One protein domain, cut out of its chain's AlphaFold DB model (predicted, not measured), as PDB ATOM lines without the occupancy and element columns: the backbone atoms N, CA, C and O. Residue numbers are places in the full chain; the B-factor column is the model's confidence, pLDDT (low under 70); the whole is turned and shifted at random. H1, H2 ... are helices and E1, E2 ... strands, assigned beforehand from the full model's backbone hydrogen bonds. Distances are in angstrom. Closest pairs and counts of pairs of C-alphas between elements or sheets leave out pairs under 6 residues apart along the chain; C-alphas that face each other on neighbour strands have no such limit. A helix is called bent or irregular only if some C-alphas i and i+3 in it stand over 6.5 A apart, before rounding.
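Overview. This is residues 124 to 200 and 248 to 338 of the 390 residues of the protein "Peroxisomal membrane protein PEX16" of Globisporangium ultimum (strain ATCC 200006 / CBS 805.95 / DAOM BR144) (UniProt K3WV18). A long helix, H1, folds back on itself into two arms side by side, and H3, H4 and H5 extend the stack from H1b; the small E1 E4 sheet sits near one end, among H1b, H3a and H5. The 168 printed residues run H1 E1 H2 E2 E3 E4 H3 H4 H5, mostly helix, with two antiparallel two-stranded sheets, E1 - E4 and E2 - E3. The whole is compact, radius of gyration of the C-alphas 17.0 A, spanning 49 by 35 by 30 A.

Along the chain. E1 is residues 186 to 188, E4 254 to 256, E2 196 to 198, E3 248 to 250, H2 189 to 192. H1, residues 126 to 182, and H3, 263 to 286, were each assigned as one helix by hydrogen bonds but are bent: C-alphas 155 and 158 are 9.4 A apart, 274 and 277 7.1 A. Their arms are H1a, 126 to 155, 40.7 A from C-alpha 126 at (7.777, 40.411, -10.573); H1b, 158 to 182, 36.4 A; H3a, 263 to 274; and H3b, 277 to 286. H1a is irregular, C-alphas 143 and 146 being 7.4 A apart. H4, 293 to 313, measures 30.0 A; H5, 321 to 338, measures 27.4 A, ending at (-29.108, 52.494, 8.290).

Arrangement. N 187 and O 255 of E1 and E4 are within hydrogen-bond range at 3.2 A, N 197 and O 249 of E2 and E3 at 3.0 A. H1b, H3a, H3b and H4 form a bundle, helices alongside one another. H1b touches H1a at a shallow tilt of 9 degrees, opposite ways, closest C-alphas Arg 153 and Lys 161, 4.6 A, and touches H3b, Glu 169 and Val 278, 5.4 A. H4 touches H3a, Gly 269 and Gly 305, 3.8 A; H4 and H5 form a helical hairpin, closest C-alphas Val 295 and Tyr 337, 7.4 A. H2 touches H5, Ile 189 and Glu 326, 6.3 A. H1a is apart from H4. Every O i to N i+4 pair is within hydrogen-bond range in H1b, H3a and H4, against 23 of 26 in H1a, 5 of 6 in H3b and 10 of 14 in H5; H2 is too short for such a pair.

Size, cuts and confidence. The farthest C-alphas, Leu 155 and Glu 317, are 53.1 A apart. Residues 201 to 247 are not printed, leaving 9.2 A between C-alphas 200 and 248. Of the links printed whole, none is long. pLDDT is under 70 at residues 124, 184 to 185, 195 to 200, 248 to 251, 258 to 261 and 317.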
ATOM      1  N   PRO A 124       5.927  34.233 -14.150       68.12
ATOM      2  CA  PRO A 124       5.109  35.423 -13.921       68.12
ATOM      3  C   PRO A 124       5.985  36.640 -13.609       68.12
ATOM      4  O   PRO A 124       6.956  36.517 -12.859       68.12
ATOM      5  N   ASP A 125       5.610  37.816 -14.123       77.50
ATOM      6  CA  ASP A 125       6.337  39.071 -13.884       77.50
ATOM      7  C   ASP A 125       6.463  39.380 -12.385       77.50
ATOM      8  O   ASP A 125       5.546  39.107 -11.605       77.50
ATOM      9  N   ALA A 126       7.546  40.044 -11.975       78.06
ATOM     10  CA  ALA A 126       7.777  40.411 -10.573       78.06
ATOM     11  C   ALA A 126       6.608  41.213  -9.954       78.06
ATOM     12  O   ALA A 126       6.246  41.000  -8.797       78.06
ATOM     13  N   VAL A 127       5.952  42.075 -10.743       75.94
ATOM     14  CA  VAL A 127       4.755  42.827 -10.322       75.94
ATOM     15  C   VAL A 127       3.560  41.896 -10.080       75.94
ATOM     16  O   VAL A 127       2.847  42.054  -9.089       75.94
ATOM     17  N   GLN A 128       3.361  40.884 -10.933       77.00
ATOM     18  CA  GLN A 128       2.307  39.881 -10.752       77.00
ATOM     19  C   GLN A 128       2.580  38.995  -9.529       77.00
ATOM     20  O   GLN A 128       1.651  38.676  -8.785       77.00
ATOM     21  N   GLN A 129       3.842  38.621  -9.290       79.69
ATOM     22  CA  GLN A 129       4.247  37.881  -8.091       79.69
ATOM     23  C   GLN A 129       3.944  38.684  -6.820       79.69
ATOM     24  O   GLN A 129       3.242  38.189  -5.938       79.69
ATOM     25  N   LEU A 130       4.374  39.949  -6.757       81.69
ATOM     26  CA  LEU A 130       4.106  40.834  -5.622       81.69
ATOM     27  C   LEU A 130       2.601  41.066  -5.411       81.69
ATOM     28  O   LEU A 130       2.114  40.986  -4.284       81.69
ATOM     29  N   THR A 131       1.843  41.271  -6.492       82.00
ATOM     30  CA  THR A 131       0.376  41.391  -6.442       82.00
ATOM     31  C   THR A 131      -0.262  40.166  -5.777       82.00
ATOM     32  O   THR A 131      -1.143  40.312  -4.930       82.00
ATOM     33  N   ARG A 132       0.196  38.947  -6.101       81.62
ATOM     34  CA  ARG A 132      -0.304  37.702  -5.485       81.62
ATOM     35  C   ARG A 132       0.088  37.588  -4.015       81.62
ATOM     36  O   ARG A 132      -0.782  37.288  -3.199       81.62
ATOM     37  N   LEU A 133       1.347  37.879  -3.679       85.69
ATOM     38  CA  LEU A 133       1.853  37.854  -2.300       85.69
ATOM     39  C   LEU A 133       1.070  38.788  -1.365       85.69
ATOM     40  O   LEU A 133       0.939  38.488  -0.186       85.69
ATOM     41  N   VAL A 134       0.505  39.882  -1.884       87.00
ATOM     42  CA  VAL A 134      -0.352  40.804  -1.118       87.00
ATOM     43  C   VAL A 134      -1.826  40.364  -1.131       87.00
ATOM     44  O   VAL A 134      -2.524  40.459  -0.119       87.00
ATOM     45  N   ARG A 135      -2.321  39.850  -2.263       87.38
ATOM     46  CA  ARG A 135      -3.740  39.512  -2.470       87.38
ATOM     47  C   ARG A 135      -4.189  38.215  -1.792       87.38
ATOM     48  O   ARG A 135      -5.327  38.146  -1.322       87.38
ATOM     49  N   VAL A 136      -3.323  37.206  -1.718       87.62
ATOM     50  CA  VAL A 136      -3.612  35.943  -1.016       87.62
ATOM     51  C   VAL A 136      -3.857  36.183   0.484       87.62
ATOM     52  O   VAL A 136      -4.972  35.895   0.926       87.62
ATOM     53  N   PRO A 137      -2.938  36.788   1.272       90.31
ATOM     54  CA  PRO A 137      -3.189  37.054   2.691       90.31
ATOM     55  C   PRO A 137      -4.363  38.012   2.924       90.31
ATOM     56  O   PRO A 137      -5.139  37.787   3.846       90.31
ATOM     57  N   LEU A 138      -4.585  39.012   2.061       90.62
ATOM     58  CA  LEU A 138      -5.773  39.881   2.132       90.62
ATOM     59  C   LEU A 138      -7.094  39.086   2.052       90.62
ATOM     60  O   LEU A 138      -8.091  39.443   2.690       90.62
ATOM     61  N   SER A 139      -7.100  37.998   1.281       89.94
ATOM     62  CA  SER A 139      -8.267  37.132   1.085       89.94
ATOM     63  C   SER A 139      -8.409  36.118   2.222       89.94
ATOM     64  O   SER A 139      -9.493  36.004   2.788       89.94
ATOM     65  N   LEU A 140      -7.307  35.490   2.651       91.94
ATOM     66  CA  LEU A 140      -7.258  34.639   3.851       91.94
ATOM     67  C   LEU A 140      -7.791  35.381   5.090       91.94
ATOM     68  O   LEU A 140      -8.701  34.897   5.761       91.94
ATOM     69  N   LEU A 141      -7.297  36.601   5.342       92.25
ATOM     70  CA  LEU A 141      -7.758  37.454   6.443       92.25
ATOM     71  C   LEU A 141      -9.248  37.791   6.332       92.25
ATOM     72  O   LEU A 141      -9.922  37.873   7.351       92.25
ATOM     73  N   THR A 142      -9.780  37.958   5.116       89.75
ATOM     74  CA  THR A 142     -11.217  38.204   4.908       89.75
ATOM     75  C   THR A 142     -12.067  36.998   5.327       89.75
ATOM     76  O   THR A 142     -13.103  37.194   5.954       89.75
ATOM     77  N   HIS A 143     -11.652  35.767   5.010       91.00
ATOM     78  CA  HIS A 143     -12.411  34.560   5.370       91.00
ATOM     79  C   HIS A 143     -12.301  34.204   6.860       91.00
ATOM     80  O   HIS A 143     -13.262  33.709   7.443       91.00
ATOM     81  N   VAL A 144     -11.157  34.482   7.492       92.88
ATOM     82  CA  VAL A 144     -10.911  34.167   8.912       92.88
ATOM     83  C   VAL A 144     -11.409  35.266   9.862       92.88
ATOM     84  O   VAL A 144     -11.640  34.987  11.037       92.88
ATOM     85  N   GLN A 145     -11.624  36.496   9.377       92.88
ATOM     86  CA  GLN A 145     -11.969  37.663  10.199       92.88
ATOM     87  C   GLN A 145     -13.092  37.407  11.209       92.88
ATOM     88  O   GLN A 145     -12.861  37.579  12.401       92.88
ATOM     89  N   VAL A 146     -14.283  36.988  10.771       90.19
ATOM     90  CA  VAL A 146     -15.444  36.885  11.676       90.19
ATOM     91  C   VAL A 146     -15.221  35.803  12.740       90.19
ATOM     92  O   VAL A 146     -15.551  35.998  13.907       90.19
ATOM     93  N   PHE A 147     -14.564  34.696  12.384       92.56
ATOM     94  CA  PHE A 147     -14.151  33.682  13.354       92.56
ATOM     95  C   PHE A 147     -13.145  34.244  14.375       92.56
ATOM     96  O   PHE A 147     -13.304  34.037  15.578       92.56
ATOM     97  N   ALA A 148     -12.156  35.018  13.922       92.94
ATOM     98  CA  ALA A 148     -11.199  35.686  14.801       92.94
ATOM     99  C   ALA A 148     -11.858  36.744  15.711       92.94
ATOM    100  O   ALA A 148     -11.474  36.860  16.873       92.94
ATOM    101  N   GLU A 149     -12.874  37.470  15.233       92.06
ATOM    102  CA  GLU A 149     -13.679  38.411  16.030       92.06
ATOM    103  C   GLU A 149     -14.436  37.693  17.160       92.06
ATOM    104  O   GLU A 149     -14.422  38.156  18.303       92.06
ATOM    105  N   VAL A 150     -15.056  36.543  16.870       90.94
ATOM    106  CA  VAL A 150     -15.766  35.720  17.867       90.94
ATOM    107  C   VAL A 150     -14.794  35.106  18.877       90.94
ATOM    108  O   VAL A 150     -15.032  35.179  20.084       90.94
ATOM    109  N   MET A 151     -13.656  34.572  18.424       91.62
ATOM    110  CA  MET A 151     -12.625  34.032  19.318       91.62
ATOM    111  C   MET A 151     -11.998  35.117  20.207       91.62
ATOM    112  O   MET A 151     -11.801  34.893  21.403       91.62
ATOM    113  N   ALA A 152     -11.753  36.317  19.674       93.12
ATOM    114  CA  ALA A 152     -11.273  37.456  20.456       93.12
ATOM    115  C   ALA A 152     -12.314  37.948  21.475       93.12
ATOM    116  O   ALA A 152     -11.941  38.308  22.593       93.12
ATOM    117  N   ARG A 153     -13.613  37.903  21.136       90.75
ATOM    118  CA  ARG A 153     -14.708  38.177  22.082       90.75
ATOM    119  C   ARG A 153     -14.741  37.157  23.219       90.75
ATOM    120  O   ARG A 153     -14.893  37.545  24.372       90.75
ATOM    121  N   LYS A 154     -14.546  35.871  22.914       89.75
ATOM    122  CA  LYS A 154     -14.515  34.799  23.918       89.75
ATOM    123  C   LYS A 154     -13.339  34.920  24.891       89.75
ATOM    124  O   LYS A 154     -13.507  34.659  26.076       89.75
ATOM    125  N   LEU A 155     -12.159  35.297  24.395       92.31
ATOM    126  CA  LEU A 155     -10.928  35.353  25.194       92.31
ATOM    127  C   LEU A 155     -10.708  36.694  25.911       92.31
ATOM    128  O   LEU A 155     -10.101  36.717  26.977       92.31
ATOM    129  N   GLY A 156     -11.164  37.810  25.331       88.19
ATOM    130  CA  GLY A 156     -10.890  39.165  25.828       88.19
ATOM    131  C   GLY A 156     -12.119  40.066  25.964       88.19
ATOM    132  O   GLY A 156     -11.968  41.283  26.095       88.19
ATOM    133  N   GLY A 157     -13.328  39.503  25.890       90.44
ATOM    134  CA  GLY A 157     -14.580  40.255  25.933       90.44
ATOM    135  C   GLY A 157     -14.720  41.255  24.781       90.44
ATOM    136  O   GLY A 157     -14.048  41.171  23.749       90.44
ATOM    137  N   GLU A 158     -15.580  42.251  24.973       86.44
ATOM    138  CA  GLU A 158     -15.858  43.266  23.951       86.44
ATOM    139  C   GLU A 158     -14.609  44.114  23.622       86.44
ATOM    140  O   GLU A 158     -14.350  44.431  22.462       86.44
ATOM    141  N   VAL A 159     -13.744  44.382  24.609       89.00
ATOM    142  CA  VAL A 159     -12.458  45.074  24.393       89.00
ATOM    143  C   VAL A 159     -11.511  44.237  23.521       89.00
ATOM    144  O   VAL A 159     -10.858  44.779  22.627       89.00
ATOM    145  N   GLY A 160     -11.444  42.920  23.745       90.19
ATOM    146  CA  GLY A 160     -10.671  41.981  22.928       90.19
ATOM    147  C   GLY A 160     -11.161  41.928  21.480       90.19
ATOM    148  O   GLY A 160     -10.356  42.088  20.562       90.19
ATOM    149  N   LYS A 161     -12.484  41.806  21.281       90.25
ATOM    150  CA  LYS A 161     -13.151  41.896  19.969       90.25
ATOM    151  C   LYS A 161     -12.718  43.160  19.220       90.25
ATOM    152  O   LYS A 161     -12.140  43.050  18.142       90.25
ATOM    153  N   TRP A 162     -12.932  44.353  19.783       90.25
ATOM    154  CA  TRP A 162     -12.627  45.603  19.072       90.25
ATOM    155  C   TRP A 162     -11.130  45.807  18.806       90.25
ATOM    156  O   TRP A 162     -10.772  46.305  17.737       90.25
ATOM    157  N   ARG A 163     -10.241  45.367  19.709       92.69
ATOM    158  CA  ARG A 163      -8.786  45.350  19.455       92.69
ATOM    159  C   ARG A 163      -8.427  44.459  18.263       92.69
ATOM    160  O   ARG A 163      -7.656  44.893  17.409       92.69
ATOM    161  N   MET A 164      -9.008  43.259  18.175       93.56
ATOM    162  CA  MET A 164      -8.774  42.344  17.054       93.56
ATOM    163  C   MET A 164      -9.329  42.898  15.737       93.56
ATOM    164  O   MET A 164      -8.637  42.860  14.721       93.56
ATOM    165  N   ILE A 165     -10.528  43.492  15.762       92.38
ATOM    166  CA  ILE A 165     -11.120  44.199  14.616       92.38
ATOM    167  C   ILE A 165     -10.176  45.292  14.107       92.38
ATOM    168  O   ILE A 165      -9.859  45.318  12.920       92.38
ATOM    169  N   VAL A 166      -9.698  46.186  14.984       94.19
ATOM    170  CA  VAL A 166      -8.780  47.266  14.584       94.19
ATOM    171  C   VAL A 166      -7.499  46.705  13.978       94.19
ATOM    172  O   VAL A 166      -7.075  47.188  12.931       94.19
ATOM    173  N   TRP A 167      -6.903  45.678  14.585       95.31
ATOM    174  CA  TRP A 167      -5.700  45.046  14.046       95.31
ATOM    175  C   TRP A 167      -5.944  44.453  12.648       95.31
ATOM    176  O   TRP A 167      -5.197  44.752  11.716       95.31
ATOM    177  N   LEU A 168      -7.035  43.701  12.463       94.75
ATOM    178  CA  LEU A 168      -7.414  43.125  11.170       94.75
ATOM    179  C   LEU A 168      -7.719  44.192  10.109       94.75
ATOM    180  O   LEU A 168      -7.267  44.054   8.971       94.75
ATOM    181  N   GLU A 169      -8.469  45.249  10.437       94.44
ATOM    182  CA  GLU A 169      -8.733  46.336   9.484       94.44
ATOM    183  C   GLU A 169      -7.455  47.093   9.123       94.44
ATOM    184  O   GLU A 169      -7.241  47.360   7.944       94.44
ATOM    185  N   VAL A 170      -6.564  47.376  10.082       95.50
ATOM    186  CA  VAL A 170      -5.271  48.025   9.801       95.50
ATOM    187  C   VAL A 170      -4.428  47.162   8.863       95.50
ATOM    188  O   VAL A 170      -3.991  47.659   7.825       95.50
ATOM    189  N   VAL A 171      -4.250  45.869   9.158       95.56
ATOM    190  CA  VAL A 171      -3.473  44.953   8.302       95.56
ATOM    191  C   VAL A 171      -4.084  44.867   6.898       95.56
ATOM    192  O   VAL A 171      -3.375  45.047   5.907       95.56
ATOM    193  N   LYS A 172      -5.405  44.674   6.779       94.69
ATOM    194  CA  LYS A 172      -6.081  44.640   5.470       94.69
ATOM    195  C   LYS A 172      -5.963  45.966   4.718       94.69
ATOM    196  O   LYS A 172      -5.784  45.946   3.502       94.69
ATOM    197  N   SER A 173      -6.055  47.109   5.392       94.62
ATOM    198  CA  SER A 173      -5.927  48.419   4.747       94.62
ATOM    199  C   SER A 173      -4.495  48.707   4.302       94.62
ATOM    200  O   SER A 173      -4.324  49.221   3.202       94.62
ATOM    201  N   VAL A 174      -3.469  48.285   5.049       95.12
ATOM    202  CA  VAL A 174      -2.069  48.320   4.585       95.12
ATOM    203  C   VAL A 174      -1.895  47.475   3.317       95.12
ATOM    204  O   VAL A 174      -1.368  47.975   2.326       95.12
ATOM    205  N   LEU A 175      -2.415  46.241   3.285       93.38
ATOM    206  CA  LEU A 175      -2.362  45.387   2.088       93.38
ATOM    207  C   LEU A 175      -3.080  46.031   0.881       93.38
ATOM    208  O   LEU A 175      -2.548  46.032  -0.227       93.38
ATOM    209  N   ARG A 176      -4.253  46.645   1.085       92.75
ATOM    210  CA  ARG A 176      -4.979  47.376   0.025       92.75
ATOM    211  C   ARG A 176      -4.235  48.618  -0.462       92.75
ATOM    212  O   ARG A 176      -4.221  48.870  -1.663       92.75
ATOM    213  N   LEU A 177      -3.599  49.372   0.436       92.69
ATOM    214  CA  LEU A 177      -2.768  50.520   0.069       92.69
ATOM    215  C   LEU A 177      -1.537  50.082  -0.732       92.69
ATOM    216  O   LEU A 177      -1.202  50.737  -1.711       92.69
ATOM    217  N   ILE A 178      -0.911  48.949  -0.396       91.38
ATOM    218  CA  ILE A 178       0.197  48.383  -1.183       91.38
ATOM    219  C   ILE A 178      -0.263  48.030  -2.610       91.38
ATOM    220  O   ILE A 178       0.442  48.361  -3.564       91.38
ATOM    221  N   LEU A 179      -1.449  47.428  -2.784       89.38
ATOM    222  CA  LEU A 179      -2.031  47.182  -4.116       89.38
ATOM    223  C   LEU A 179      -2.305  48.494  -4.877       89.38
ATOM    224  O   LEU A 179      -1.980  48.602  -6.058       89.38
ATOM    225  N   LEU A 180      -2.849  49.512  -4.202       88.81
ATOM    226  CA  LEU A 180      -3.144  50.816  -4.807       88.81
ATOM    227  C   LEU A 180      -1.869  51.583  -5.210       88.81
ATOM    228  O   LEU A 180      -1.839  52.223  -6.258       88.81
ATOM    229  N   ILE A 181      -0.793  51.489  -4.422       87.44
ATOM    230  CA  ILE A 181       0.507  52.112  -4.728       87.44
ATOM    231  C   ILE A 181       1.134  51.498  -5.989       87.44
ATOM    232  O   ILE A 181       1.740  52.233  -6.770       87.44
ATOM    233  N   GLN A 182       0.961  50.190  -6.215       82.50
ATOM    234  CA  GLN A 182       1.431  49.507  -7.430       82.50
ATOM    235  C   GLN A 182       0.676  49.961  -8.688       82.50
ATOM    236  O   GLN A 182       1.272  50.031  -9.761       82.50
ATOM    237  N   GLN A 183      -0.613  50.305  -8.573       74.81
ATOM    238  CA  GLN A 183      -1.435  50.781  -9.691       74.81
ATOM    239  C   GLN A 183      -2.166  52.091  -9.358       74.81
ATOM    240  O   GLN A 183      -3.394  52.144  -9.321       74.81
ATOM    241  N   ARG A 184      -1.404  53.187  -9.207       68.12
ATOM    242  CA  ARG A 184      -1.910  54.534  -8.843       68.12
ATOM    243  C   ARG A 184      -3.022  55.107  -9.741       68.12
ATOM    244  O   ARG A 184      -3.639  56.100  -9.378       68.12
ATOM    245  N   ARG A 185      -3.260  54.507 -10.913       69.19
ATOM    246  CA  ARG A 185      -4.251  54.917 -11.929       69.19
ATOM    247  C   ARG A 185      -5.479  53.999 -11.998       69.19
ATOM    248  O   ARG A 185      -6.233  54.063 -12.969       69.19
ATOM    249  N   GLY A 186      -5.656  53.105 -11.024       77.56
ATOM    250  CA  GLY A 186      -6.750  52.138 -10.992       77.56
ATOM    251  C   GLY A 186      -7.698  52.313  -9.808       77.56
ATOM    252  O   GLY A 186      -7.289  52.713  -8.723       77.56
ATOM    253  N   VAL A 187      -8.967  51.956 -10.017       84.69
ATOM    254  CA  VAL A 187      -9.937  51.742  -8.926       84.69
ATOM    255  C   VAL A 187      -9.763  50.327  -8.387       84.69
ATOM    256  O   VAL A 187      -9.638  49.382  -9.174       84.69
ATOM    257  N   LEU A 188      -9.772  50.170  -7.061       86.75
ATOM    258  CA  LEU A 188      -9.627  48.876  -6.401       86.75
ATOM    259  C   LEU A 188     -10.959  48.109  -6.449       86.75
ATOM    260  O   LEU A 188     -11.930  48.481  -5.788       86.75
ATOM    261  N   ILE A 189     -11.009  47.025  -7.222       84.88
ATOM    262  CA  ILE A 189     -12.229  46.238  -7.445       84.88
ATOM    263  C   ILE A 189     -12.464  45.300  -6.256       84.88
ATOM    264  O   ILE A 189     -11.562  44.569  -5.838       84.88
ATOM    265  N   LYS A 190     -13.676  45.318  -5.688       81.38
ATOM    266  CA  LYS A 190     -14.126  44.497  -4.544       81.38
ATOM    267  C   LYS A 190     -13.160  44.554  -3.350       81.38
ATOM    268  O   LYS A 190     -12.943  43.562  -2.647       81.38
ATOM    269  N   GLY A 191     -12.534  45.715  -3.137       78.31
ATOM    270  CA  GLY A 191     -11.535  45.928  -2.086       78.31
ATOM    271  C   GLY A 191     -10.264  45.079  -2.230       78.31
ATOM    272  O   GLY A 191      -9.646  44.758  -1.213       78.31
ATOM    273  N   GLY A 192      -9.905  44.682  -3.459       77.25
ATOM    274  CA  GLY A 192      -8.672  43.966  -3.806       77.25
ATOM    275  C   GLY A 192      -8.709  42.458  -3.559       77.25
ATOM    276  O   GLY A 192      -7.718  41.776  -3.815       77.25
ATOM    277  N   LYS A 193      -9.832  41.923  -3.066       80.12
ATOM    278  CA  LYS A 193      -9.988  40.504  -2.709       80.12
ATOM    279  C   LYS A 193      -9.742  39.591  -3.915       80.12
ATOM    280  O   LYS A 193      -9.984  39.961  -5.067       80.12
ATOM    281  N   TYR A 194      -9.233  38.395  -3.657       72.44
ATOM    282  CA  TYR A 194      -9.127  37.344  -4.659       72.44
ATOM    283  C   TYR A 194     -10.523  36.842  -5.036       72.44
ATOM    284  O   TYR A 194     -11.384  36.670  -4.174       72.44
ATOM    285  N   LYS A 195     -10.749  36.645  -6.333       68.56
ATOM    286  CA  LYS A 195     -11.938  35.983  -6.864       68.56
ATOM    287  C   LYS A 195     -11.553  35.285  -8.164       68.56
ATOM    288  O   LYS A 195     -11.126  35.963  -9.101       68.56
ATOM    289  N   GLY A 196     -11.712  33.965  -8.219       62.75
ATOM    290  CA  GLY A 196     -11.656  33.231  -9.477       62.75
ATOM    291  C   GLY A 196     -12.804  33.650 -10.402       62.75
ATOM    292  O   GLY A 196     -13.946  33.812  -9.963       62.75
ATOM    293  N   VAL A 197     -12.511  33.843 -11.687       56.94
ATOM    294  CA  VAL A 197     -13.542  33.897 -12.727       56.94
ATOM    295  C   VAL A 197     -13.707  32.482 -13.270       56.94
ATOM    296  O   VAL A 197     -12.848  31.988 -13.999       56.94
ATOM    297  N   GLU A 198     -14.805  31.816 -12.908       54.44
ATOM    298  CA  GLU A 198     -15.181  30.543 -13.526       54.44
ATOM    299  C   GLU A 198     -15.651  30.788 -14.963       54.44
ATOM    300  O   GLU A 198     -16.793  31.182 -15.207       54.44
ATOM    301  N   THR A 199     -14.771  30.538 -15.934       43.47
ATOM    302  CA  THR A 199     -15.082  30.680 -17.364       43.47
ATOM    303  C   THR A 199     -15.866  29.472 -17.902       43.47
ATOM    304  O   THR A 199     -15.439  28.803 -18.837       43.47
ATOM    305  N   SER A 200     -16.996  29.145 -17.271       42.19
ATOM    306  CA  SER A 200     -18.190  28.537 -17.890       42.19
ATOM    307  C   SER A 200     -19.225  28.163 -16.821       42.19
ATOM    308  O   SER A 200     -18.876  27.562 -15.803       42.19
ATOM    309  N   VAL A 248      -9.724  29.113 -15.142       54.78
ATOM    310  CA  VAL A 248      -9.947  30.153 -14.141       54.78
ATOM    311  C   VAL A 248      -9.056  31.327 -14.518       54.78
ATOM    312  O   VAL A 248      -7.832  31.234 -14.449       54.78
ATOM    313  N   THR A 249      -9.669  32.424 -14.953       54.56
ATOM    314  CA  THR A 249      -8.945  33.677 -15.191       54.56
ATOM    315  C   THR A 249      -8.995  34.530 -13.927       54.56
ATOM    316  O   THR A 249      -9.992  34.546 -13.200       54.56
ATOM    317  N   PHE A 250      -7.900  35.225 -13.621       61.28
ATOM    318  CA  PHE A 250      -7.825  36.076 -12.432       61.28
ATOM    319  C   PHE A 250      -8.246  37.474 -12.827       61.28
ATOM    320  O   PHE A 250      -7.592  38.125 -13.633       61.28
ATOM    321  N   GLU A 251      -9.348  37.938 -12.247       65.00
ATOM    322  CA  GLU A 251      -9.722  39.342 -12.340       65.00
ATOM    323  C   GLU A 251      -8.639  40.175 -11.648       65.00
ATOM    324  O   GLU A 251      -8.426  39.997 -10.446       65.00
ATOM    325  N   ASP A 252      -7.951  41.053 -12.383       71.50
ATOM    326  CA  ASP A 252      -6.965  41.977 -11.814       71.50
ATOM    327  C   ASP A 252      -7.563  42.768 -10.634       71.50
ATOM    328  O   ASP A 252      -8.730  43.170 -10.686       71.50
ATOM    329  N   PRO A 253      -6.800  42.995  -9.546       70.69
ATOM    330  CA  PRO A 253      -7.327  43.640  -8.339       70.69
ATOM    331  C   PRO A 253      -7.715  45.107  -8.567       70.69
ATOM    332  O   PRO A 253      -8.513  45.663  -7.813       70.69
ATOM    333  N   THR A 254      -7.151  45.733  -9.596       76.00
ATOM    334  CA  THR A 254      -7.296  47.149  -9.924       76.00
ATOM    335  C   THR A 254      -7.644  47.303 -11.397       76.00
ATOM    336  O   THR A 254      -6.982  46.741 -12.267       76.00
ATOM    337  N   CYS A 255      -8.675  48.091 -11.696       75.50
ATOM    338  CA  CYS A 255      -9.028  48.427 -13.072       75.50
ATOM    339  C   CYS A 255      -8.380  49.761 -13.452       75.50
ATOM    340  O   CYS A 255      -8.860  50.812 -13.023       75.50
ATOM    341  N   VAL A 256      -7.315  49.726 -14.259       78.12
ATOM    342  CA  VAL A 256      -6.627  50.932 -14.755       78.12
ATOM    343  C   VAL A 256      -7.568  51.775 -15.620       78.12
ATOM    344  O   VAL A 256      -8.223  51.265 -16.530       78.12
ATOM    345  N   ILE A 257      -7.621  53.080 -15.353       75.12
ATOM    346  CA  ILE A 257      -8.376  54.051 -16.148       75.12
ATOM    347  C   ILE A 257      -7.385  54.827 -17.014       75.12
ATOM    348  O   ILE A 257      -6.753  55.793 -16.585       75.12
ATOM    349  N   ASN A 258      -7.251  54.392 -18.265       60.56
ATOM    350  CA  ASN A 258      -6.435  55.088 -19.254       60.56
ATOM    351  C   ASN A 258      -7.039  56.479 -19.517       60.56
ATOM    352  O   ASN A 258      -8.117  56.575 -20.098       60.56
ATOM    353  N   LYS A 259      -6.316  57.540 -19.118       61.44
ATOM    354  CA  LYS A 259      -6.724  58.964 -19.160       61.44
ATOM    355  C   LYS A 259      -7.761  59.394 -18.101       61.44
ATOM    356  O   LYS A 259      -8.758  60.024 -18.438       61.44
ATOM    357  N   ALA A 260      -7.513  59.138 -16.815       62.78
ATOM    358  CA  ALA A 260      -8.178  59.895 -15.745       62.78
ATOM    359  C   ALA A 260      -7.522  61.292 -15.610       62.78
ATOM    360  O   ALA A 260      -6.384  61.365 -15.159       62.78
ATOM    361  N   PRO A 261      -8.181  62.418 -15.951       65.12
ATOM    362  CA  PRO A 261      -7.539  63.742 -15.937       65.12
ATOM    363  C   PRO A 261      -7.380  64.340 -14.528       65.12
ATOM    364  O   PRO A 261      -6.864  65.444 -14.378       65.12
ATOM    365  N   ARG A 262      -7.861  63.646 -13.488       80.81
ATOM    366  CA  ARG A 262      -7.755  64.039 -12.074       80.81
ATOM    367  C   ARG A 262      -7.307  62.843 -11.230       80.81
ATOM    368  O   ARG A 262      -8.044  62.382 -10.359       80.81
ATOM    369  N   GLU A 263      -6.117  62.322 -11.533       83.94
ATOM    370  CA  GLU A 263      -5.533  61.145 -10.866       83.94
ATOM    371  C   GLU A 263      -5.491  61.308  -9.334       83.94
ATOM    372  O   GLU A 263      -5.841  60.382  -8.608       83.94
ATOM    373  N   GLU A 264      -5.171  62.505  -8.831       87.75
ATOM    374  CA  GLU A 264      -5.098  62.800  -7.392       87.75
ATOM    375  C   GLU A 264      -6.451  62.705  -6.670       87.75
ATOM    376  O   GLU A 264      -6.523  62.156  -5.568       87.75
ATOM    377  N   LEU A 265      -7.543  63.182  -7.286       89.25
ATOM    378  CA  LEU A 265      -8.885  63.045  -6.703       89.25
ATOM    379  C   LEU A 265      -9.312  61.577  -6.654       89.25
ATOM    380  O   LEU A 265      -9.887  61.142  -5.659       89.25
ATOM    381  N   LEU A 266      -9.008  60.808  -7.704       88.81
ATOM    382  CA  LEU A 266      -9.299  59.378  -7.728       88.81
ATOM    383  C   LEU A 266      -8.516  58.643  -6.632       88.81
ATOM    384  O   LEU A 266      -9.102  57.882  -5.868       88.81
ATOM    385  N   LEU A 267      -7.216  58.929  -6.506       90.62
ATOM    386  CA  LEU A 267      -6.355  58.356  -5.471       90.62
ATOM    387  C   LEU A 267      -6.858  58.705  -4.063       90.62
ATOM    388  O   LEU A 267      -6.961  57.822  -3.215       90.62
ATOM    389  N   THR A 268      -7.225  59.966  -3.820       92.12
ATOM    390  CA  THR A 268      -7.780  60.411  -2.530       92.12
ATOM    391  C   THR A 268      -9.103  59.705  -2.219       92.12
ATOM    392  O   THR A 268      -9.330  59.289  -1.080       92.12
ATOM    393  N   GLY A 269      -9.953  59.507  -3.233       92.19
ATOM    394  CA  GLY A 269     -11.208  58.770  -3.110       92.19
ATOM    395  C   GLY A 269     -11.015  57.300  -2.731       92.19
ATOM    396  O   GLY A 269     -11.650  56.820  -1.788       92.19
ATOM    397  N   GLU A 270     -10.088  56.599  -3.392       92.44
ATOM    398  CA  GLU A 270      -9.750  55.209  -3.056       92.44
ATOM    399  C   GLU A 270      -9.094  55.095  -1.666       92.44
ATOM    400  O   GLU A 270      -9.443  54.198  -0.899       92.44
ATOM    401  N   VAL A 271      -8.199  56.018  -1.292       93.94
ATOM    402  CA  VAL A 271      -7.562  56.037   0.040       93.94
ATOM    403  C   VAL A 271      -8.598  56.234   1.152       93.94
ATOM    404  O   VAL A 271      -8.570  55.500   2.141       93.94
ATOM    405  N   LEU A 272      -9.553  57.157   0.992       93.88
ATOM    406  CA  LEU A 272     -10.647  57.348   1.954       93.88
ATOM    407  C   LEU A 272     -11.516  56.096   2.099       93.88
ATOM    408  O   LEU A 272     -11.809  55.686   3.224       93.88
ATOM    409  N   HIS A 273     -11.873  55.457   0.983       91.81
ATOM    410  CA  HIS A 273     -12.647  54.216   0.995       91.81
ATOM    411  C   HIS A 273     -11.890  53.068   1.698       91.81
ATOM    412  O   HIS A 273     -12.476  52.336   2.497       91.81
ATOM    413  N   ILE A 274     -10.573  52.946   1.488       93.12
ATOM    414  CA  ILE A 274      -9.724  51.939   2.155       93.12
ATOM    415  C   ILE A 274      -9.548  52.223   3.657       93.12
ATOM    416  O   ILE A 274      -9.485  51.281   4.452       93.12
ATOM    417  N   LEU A 275      -9.449  53.490   4.070       94.31
ATOM    418  CA  LEU A 275      -9.239  53.875   5.472       94.31
ATOM    419  C   LEU A 275     -10.530  53.914   6.306       94.31
ATOM    420  O   LEU A 275     -10.461  53.839   7.533       94.31
ATOM    421  N   ARG A 276     -11.705  53.987   5.671       93.06
ATOM    422  CA  ARG A 276     -13.019  54.039   6.336       93.06
ATOM    423  C   ARG A 276     -13.230  52.957   7.415       93.06
ATOM    424  O   ARG A 276     -13.627  53.338   8.518       93.06
ATOM    425  N   PRO A 277     -12.968  51.647   7.190       91.75
ATOM    426  CA  PRO A 277     -13.174  50.628   8.228       91.75
ATOM    427  C   PRO A 277     -12.230  50.807   9.425       91.75
ATOM    428  O   PRO A 277     -12.633  50.596  10.566       91.75
ATOM    429  N   VAL A 278     -10.997  51.266   9.175       93.62
ATOM    430  CA  VAL A 278      -9.996  51.553  10.216       93.62
ATOM    431  C   VAL A 278     -10.435  52.739  11.072       93.62
ATOM    432  O   VAL A 278     -10.440  52.639  12.296       93.62
ATOM    433  N   ALA A 279     -10.855  53.842  10.445       93.31
ATOM    434  CA  ALA A 279     -11.368  55.013  11.152       93.31
ATOM    435  C   ALA A 279     -12.601  54.666  12.003       93.31
ATOM    436  O   ALA A 279     -12.665  55.037  13.175       93.31
ATOM    437  N   TYR A 280     -13.537  53.885  11.448       91.81
ATOM    438  CA  TYR A 280     -14.701  53.382  12.177       91.81
ATOM    439  C   TYR A 280     -14.301  52.560  13.413       91.81
ATOM    440  O   TYR A 280     -14.719  52.872  14.529       91.81
ATOM    441  N   ALA A 281     -13.459  51.539  13.234       91.44
ATOM    442  CA  ALA A 281     -13.061  50.636  14.310       91.44
ATOM    443  C   ALA A 281     -12.236  51.346  15.405       91.44
ATOM    444  O   ALA A 281     -12.460  51.123  16.596       91.44
ATOM    445  N   LEU A 282     -11.340  52.269  15.031       92.06
ATOM    446  CA  LEU A 282     -10.575  53.091  15.979       92.06
ATOM    447  C   LEU A 282     -11.463  54.033  16.801       92.06
ATOM    448  O   LEU A 282     -11.176  54.274  17.977       92.06
ATOM    449  N   LEU A 283     -12.527  54.577  16.201       91.62
ATOM    450  CA  LEU A 283     -13.504  55.398  16.915       91.62
ATOM    451  C   LEU A 283     -14.395  54.546  17.830       91.62
ATOM    452  O   LEU A 283     -14.659  54.982  18.947       91.62
ATOM    453  N   ARG A 284     -14.775  53.324  17.424       88.19
ATOM    454  CA  ARG A 284     -15.516  52.368  18.274       88.19
ATOM    455  C   ARG A 284     -14.728  51.868  19.490       88.19
ATOM    456  O   ARG A 284     -15.347  51.594  20.504       88.19
ATOM    457  N   ILE A 285     -13.390  51.815  19.451       88.00
ATOM    458  CA  ILE A 285     -12.585  51.568  20.671       88.00
ATOM    459  C   ILE A 285     -12.657  52.747  21.656       88.00
ATOM    460  O   ILE A 285     -12.593  52.546  22.866       88.00
ATOM    461  N   ARG A 286     -12.729  53.989  21.156       88.44
ATOM    462  CA  ARG A 286     -12.622  55.206  21.985       88.44
ATOM    463  C   ARG A 286     -13.957  55.805  22.422       88.44
ATOM    464  O   ARG A 286     -13.954  56.758  23.200       88.44
ATOM    465  N   ARG A 287     -15.079  55.333  21.883       87.25
ATOM    466  CA  ARG A 287     -16.415  55.893  22.113       87.25
ATOM    467  C   ARG A 287     -17.404  54.781  22.448       87.25
ATOM    468  O   ARG A 287     -17.237  53.650  22.009       87.25
ATOM    469  N   THR A 288     -18.435  55.126  23.211       83.56
ATOM    470  CA  THR A 288     -19.530  54.222  23.578       83.56
ATOM    471  C   THR A 288     -20.376  53.827  22.366       83.56
ATOM    472  O   THR A 288     -20.355  54.489  21.326       83.56
ATOM    473  N   GLU A 289     -21.137  52.744  22.495       76.19
ATOM    474  CA  GLU A 289     -21.905  52.159  21.386       76.19
ATOM    475  C   GLU A 289     -23.057  53.056  20.910       76.19
ATOM    476  O   GLU A 289     -23.351  53.104  19.721       76.19
ATOM    477  N   GLU A 290     -23.622  53.849  21.822       81.12
ATOM    478  CA  GLU A 290     -24.645  54.867  21.548       81.12
ATOM    479  C   GLU A 290     -24.103  56.091  20.786       81.12
ATOM    480  O   GLU A 290     -24.865  56.947  20.330       81.12
ATOM    481  N   SER A 291     -22.777  56.225  20.658       87.81
ATOM    482  CA  SER A 291     -22.181  57.392  20.015       87.81
ATOM    483  C   SER A 291     -22.370  57.359  18.497       87.81
ATOM    484  O   SER A 291     -22.016  56.407  17.804       87.81
ATOM    485  N   TRP A 292     -22.875  58.460  17.946       89.44
ATOM    486  CA  TRP A 292     -23.056  58.615  16.499       89.44
ATOM    487  C   TRP A 292     -21.733  58.892  15.771       89.44
ATOM    488  O   TRP A 292     -21.632  58.701  14.560       89.44
ATOM    489  N   THR A 293     -20.697  59.329  16.498       91.25
ATOM    490  CA  THR A 293     -19.418  59.793  15.939       91.25
ATOM    491  C   THR A 293     -18.731  58.773  15.018       91.25
ATOM    492  O   THR A 293     -18.340  59.175  13.924       91.25
ATOM    493  N   PRO A 294     -18.593  57.475  15.374       91.06
ATOM    494  CA  PRO A 294     -17.960  56.488  14.499       91.06
ATOM    495  C   PRO A 294     -18.723  56.318  13.179       91.06
ATOM    496  O   PRO A 294     -18.109  56.293  12.113       91.06
ATOM    497  N   VAL A 295     -20.059  56.247  13.243       89.94
ATOM    498  CA  VAL A 295     -20.928  56.061  12.072       89.94
ATOM    499  C   VAL A 295     -20.892  57.287  11.165       89.94
ATOM    500  O   VAL A 295     -20.644  57.144   9.971       89.94
ATOM    501  N   VAL A 296     -21.071  58.487  11.727       92.31
ATOM    502  CA  VAL A 296     -21.077  59.749  10.970       92.31
ATOM    503  C   VAL A 296     -19.724  60.002  10.305       92.31
ATOM    504  O   VAL A 296     -19.692  60.331   9.124       92.31
ATOM    505  N   VAL A 297     -18.601  59.794  11.004       93.69
ATOM    506  CA  VAL A 297     -17.265  59.972  10.405       93.69
ATOM    507  C   VAL A 297     -17.041  58.984   9.258       93.69
ATOM    508  O   VAL A 297     -16.633  59.396   8.175       93.69
ATOM    509  N   ALA A 298     -17.362  57.700   9.443       92.25
ATOM    510  CA  ALA A 298     -17.209  56.697   8.388       92.25
ATOM    511  C   ALA A 298     -18.133  56.958   7.178       92.25
ATOM    512  O   ALA A 298     -17.715  56.788   6.032       92.25
ATOM    513  N   PHE A 299     -19.354  57.440   7.418       92.44
ATOM    514  CA  PHE A 299     -20.300  57.838   6.374       92.44
ATOM    515  C   PHE A 299     -19.808  59.061   5.585       92.44
ATOM    516  O   PHE A 299     -19.826  59.050   4.355       92.44
ATOM    517  N   LEU A 300     -19.291  60.088   6.271       94.62
ATOM    518  CA  LEU A 300     -18.696  61.266   5.635       94.62
ATOM    519  C   LEU A 300     -17.437  60.914   4.829       94.62
ATOM    520  O   LEU A 300     -17.254  61.461   3.743       94.62
ATOM    521  N   MET A 301     -16.604  59.979   5.303       94.75
ATOM    522  CA  MET A 301     -15.469  59.455   4.529       94.75
ATOM    523  C   MET A 301     -15.929  58.755   3.244       94.75
ATOM    524  O   MET A 301     -15.362  59.014   2.185       94.75
ATOM    525  N   GLU A 302     -16.973  57.919   3.305       92.50
ATOM    526  CA  GLU A 302     -17.513  57.228   2.123       92.50
ATOM    527  C   GLU A 302     -18.154  58.205   1.127       92.50
ATOM    528  O   GLU A 302     -17.879  58.115  -0.068       92.50
ATOM    529  N   ILE A 303     -18.948  59.179   1.591       94.88
ATOM    530  CA  ILE A 303     -19.519  60.225   0.724       94.88
ATOM    531  C   ILE A 303     -18.414  61.056   0.073       94.88
ATOM    532  O   ILE A 303     -18.465  61.286  -1.134       94.88
ATOM    533  N   SER A 304     -17.405  61.477   0.838       95.31
ATOM    534  CA  SER A 304     -16.281  62.264   0.313       95.31
ATOM    535  C   SER A 304     -15.484  61.466  -0.721       95.31
ATOM    536  O   SER A 304     -15.158  61.990  -1.788       95.31
ATOM    537  N   GLY A 305     -15.229  60.183  -0.444       93.12
ATOM    538  CA  GLY A 305     -14.554  59.278  -1.369       93.12
ATOM    539  C   GLY A 305     -15.347  59.063  -2.657       93.12
ATOM    540  O   GLY A 305     -14.823  59.272  -3.749       93.12
ATOM    541  N   LEU A 306     -16.643  58.750  -2.547       92.62
ATOM    542  CA  LEU A 306     -17.541  58.617  -3.696       92.62
ATOM    543  C   LEU A 306     -17.652  59.918  -4.493       92.62
ATOM    544  O   LEU A 306     -17.644  59.867  -5.723       92.62
ATOM    545  N   TRP A 307     -17.749  61.078  -3.844       94.00
ATOM    546  CA  TRP A 307     -17.806  62.367  -4.531       94.00
ATOM    547  C   TRP A 307     -16.532  62.611  -5.348       94.00
ATOM    548  O   TRP A 307     -16.633  62.915  -6.538       94.00
ATOM    549  N   MET A 308     -15.348  62.376  -4.771       91.88
ATOM    550  CA  MET A 308     -14.073  62.525  -5.482       91.88
ATOM    551  C   MET A 308     -13.900  61.516  -6.623       91.88
ATOM    552  O   MET A 308     -13.571  61.928  -7.737       91.88
ATOM    553  N   SER A 309     -14.202  60.230  -6.411       89.88
ATOM    554  CA  SER A 309     -14.116  59.218  -7.475       89.88
ATOM    555  C   SER A 309     -15.106  59.501  -8.617       89.88
ATOM    556  O   SER A 309     -14.733  59.403  -9.786       89.88
ATOM    557  N   ASN A 310     -16.342  59.939  -8.328       89.94
ATOM    558  CA  ASN A 310     -17.286  60.357  -9.376       89.94
ATOM    559  C   ASN A 310     -16.829  61.656 -10.077       89.94
ATOM    560  O   ASN A 310     -16.966  61.768 -11.294       89.94
ATOM    561  N   ALA A 311     -16.251  62.625  -9.356       89.62
ATOM    562  CA  ALA A 311     -15.729  63.865  -9.940       89.62
ATOM    563  C   ALA A 311     -14.509  63.631 -10.852       89.62
ATOM    564  O   ALA A 311     -14.361  64.324 -11.860       89.62
ATOM    565  N   ALA A 312     -13.664  62.646 -10.531       87.06
ATOM    566  CA  ALA A 312     -12.543  62.222 -11.369       87.06
ATOM    567  C   ALA A 312     -12.990  61.452 -12.628       87.06
ATOM    568  O   ALA A 312     -12.342  61.555 -13.669       87.06
ATOM    569  N   LEU A 313     -14.108  60.718 -12.548       85.81
ATOM    570  CA  LEU A 313     -14.662  59.922 -13.651       85.81
ATOM    571  C   LEU A 313     -15.633  60.682 -14.564       85.81
ATOM    572  O   LEU A 313     -15.797  60.284 -15.712       85.81
ATOM    573  N   LYS A 314     -16.246  61.783 -14.108       85.50
ATOM    574  CA  LYS A 314     -17.157  62.622 -14.912       85.50
ATOM    575  C   LYS A 314     -16.635  63.008 -16.318       85.50
ATOM    576  O   LYS A 314     -17.450  62.997 -17.235       85.50
ATOM    577  N   PRO A 315     -15.347  63.355 -16.531       83.12
ATOM    578  CA  PRO A 315     -14.817  63.662 -17.867       83.12
ATOM    579  C   PRO A 315     -14.472  62.428 -18.726       83.12
ATOM    580  O   PRO A 315     -14.028  62.591 -19.859       83.12
ATOM    581  N   VAL A 316     -14.638  61.202 -18.219       81.12
ATOM    582  CA  VAL A 316     -14.398  59.966 -18.977       81.12
ATOM    583  C   VAL A 316     -15.705  59.553 -19.658       81.12
ATOM    584  O   VAL A 316     -16.628  59.100 -18.989       81.12
ATOM    585  N   GLU A 317     -15.792  59.672 -20.987       69.00
ATOM    586  CA  GLU A 317     -17.040  59.420 -21.739       69.00
ATOM    587  C   GLU A 317     -17.607  58.002 -21.554       69.00
ATOM    588  O   GLU A 317     -18.822  57.804 -21.518       69.00
ATOM    589  N   LYS A 318     -16.732  56.991 -21.457       75.88
ATOM    590  CA  LYS A 318     -17.110  55.571 -21.355       75.88
ATOM    591  C   LYS A 318     -16.227  54.838 -20.332       75.88
ATOM    592  O   LYS A 318     -15.294  54.138 -20.726       75.88
ATOM    593  N   PRO A 319     -16.486  54.975 -19.018       74.56
ATOM    594  CA  PRO A 319     -15.749  54.228 -18.007       74.56
ATOM    595  C   PRO A 319     -16.120  52.738 -18.063       74.56
ATOM    596  O   PRO A 319     -17.267  52.386 -18.352       74.56
ATOM    597  N   ASN A 320     -15.143  51.874 -17.772       83.69
ATOM    598  CA  ASN A 320     -15.293  50.416 -17.802       83.69
ATOM    599  C   ASN A 320     -16.458  49.960 -16.900       83.69
ATOM    600  O   ASN A 320     -16.610  50.461 -15.783       83.69
ATOM    601  N   GLN A 321     -17.255  48.991 -17.361       85.62
ATOM    602  CA  GLN A 321     -18.434  48.505 -16.642       85.62
ATOM    603  C   GLN A 321     -18.083  48.036 -15.223       85.62
ATOM    604  O   GLN A 321     -18.756  48.429 -14.278       85.62
ATOM    605  N   LYS A 322     -16.939  47.358 -15.048       84.88
ATOM    606  CA  LYS A 322     -16.431  46.930 -13.730       84.88
ATOM    607  C   LYS A 322     -16.311  48.074 -12.713       84.88
ATOM    608  O   LYS A 322     -16.587  47.879 -11.535       84.88
ATOM    609  N   VAL A 323     -15.916  49.271 -13.160       86.88
ATOM    610  CA  VAL A 323     -15.786  50.463 -12.300       86.88
ATOM    611  C   VAL A 323     -17.161  51.040 -11.956       86.88
ATOM    612  O   VAL A 323     -17.374  51.493 -10.833       86.88
ATOM    613  N   LYS A 324     -18.120  50.991 -12.891       87.88
ATOM    614  CA  LYS A 324     -19.512  51.382 -12.620       87.88
ATOM    615  C   LYS A 324     -20.161  50.443 -11.604       87.88
ATOM    616  O   LYS A 324     -20.789  50.931 -10.670       87.88
ATOM    617  N   ASP A 325     -19.968  49.136 -11.762       88.69
ATOM    618  CA  ASP A 325     -20.514  48.108 -10.872       88.69
ATOM    619  C   ASP A 325     -19.916  48.223  -9.460       88.69
ATOM    620  O   ASP A 325     -20.644  48.166  -8.469       88.69
ATOM    621  N   GLU A 326     -18.606  48.476  -9.355       87.62
ATOM    622  CA  GLU A 326     -17.924  48.763  -8.086       87.62
ATOM    623  C   GLU A 326     -18.505  50.015  -7.405       87.62
ATOM    624  O   GLU A 326     -18.893  49.966  -6.238       87.62
ATOM    625  N   LEU A 327     -18.652  51.132  -8.127       88.75
ATOM    626  CA  LEU A 327     -19.238  52.358  -7.572       88.75
ATOM    627  C   LEU A 327     -20.725  52.213  -7.227       88.75
ATOM    628  O   LEU A 327     -21.187  52.828  -6.265       88.75
ATOM    629  N   ALA A 328     -21.482  51.414  -7.981       89.88
ATOM    630  CA  ALA A 328     -22.858  51.067  -7.647       89.88
ATOM    631  C   ALA A 328     -22.908  50.231  -6.359       89.88
ATOM    632  O   ALA A 328     -23.683  50.553  -5.464       89.88
ATOM    633  N   SER A 329     -22.027  49.238  -6.211       88.44
ATOM    634  CA  SER A 329     -21.881  48.440  -4.988       88.44
ATOM    635  C   SER A 329     -21.540  49.310  -3.770       88.44
ATOM    636  O   SER A 329     -22.199  49.210  -2.736       88.44
ATOM    637  N   ARG A 330     -20.593  50.251  -3.904       88.94
ATOM    638  CA  ARG A 330     -20.245  51.214  -2.841       88.94
ATOM    639  C   ARG A 330     -21.419  52.139  -2.478       88.94
ATOM    640  O   ARG A 330     -21.678  52.357  -1.297       88.94
ATOM    641  N   LYS A 331     -22.196  52.613  -3.463       90.88
ATOM    642  CA  LYS A 331     -23.445  53.370  -3.224       90.88
ATOM    643  C   LYS A 331     -24.512  52.527  -2.517       90.88
ATOM    644  O   LYS A 331     -25.138  53.019  -1.587       90.88
ATOM    645  N   MET A 332     -24.695  51.263  -2.900       87.75
ATOM    646  CA  MET A 332     -25.620  50.348  -2.219       87.75
ATOM    647  C   MET A 332     -25.174  50.052  -0.781       87.75
ATOM    648  O   MET A 332     -26.010  49.974   0.114       87.75
ATOM    649  N   ALA A 333     -23.864  49.977  -0.525       86.25
ATOM    650  CA  ALA A 333     -23.316  49.813   0.818       86.25
ATOM    651  C   ALA A 333     -23.600  51.009   1.752       86.25
ATOM    652  O   ALA A 333     -23.617  50.821   2.968       86.25
ATOM    653  N   LEU A 334     -23.897  52.211   1.231       87.75
ATOM    654  CA  LEU A 334     -24.373  53.332   2.059       87.75
ATOM    655  C   LEU A 334     -25.713  53.019   2.738       87.75
ATOM    656  O   LEU A 334     -25.928  53.450   3.865       87.75
ATOM    657  N   LEU A 335     -26.594  52.236   2.104       85.75
ATOM    658  CA  LEU A 335     -27.878  51.847   2.706       85.75
ATOM    659  C   LEU A 335     -27.676  50.982   3.959       85.75
ATOM    660  O   LEU A 335     -28.478  51.040   4.887       85.75
ATOM    661  N   LEU A 336     -26.571  50.234   4.027       83.62
ATOM    662  CA  LEU A 336     -26.233  49.396   5.179       83.62
ATOM    663  C   LEU A 336     -25.843  50.214   6.423       83.62
ATOM    664  O   LEU A 336     -25.901  49.686   7.529       83.62
ATOM    665  N   TYR A 337     -25.528  51.510   6.287       84.44
ATOM    666  CA  TYR A 337     -25.340  52.399   7.443       84.44
ATOM    667  C   TYR A 337     -26.639  52.613   8.235       84.44
ATOM    668  O   TYR A 337     -26.575  52.874   9.433       84.44
ATOM    669  N   LEU A 338     -27.810  52.448   7.606       84.12
ATOM    670  CA  LEU A 338     -29.108  52.494   8.290       84.12
ATOM    671  C   LEU A 338     -29.333  51.271   9.197       84.12
ATOM    672  O   LEU A 338     -30.150  51.330  10.114       84.12
TER     673      LEU A 338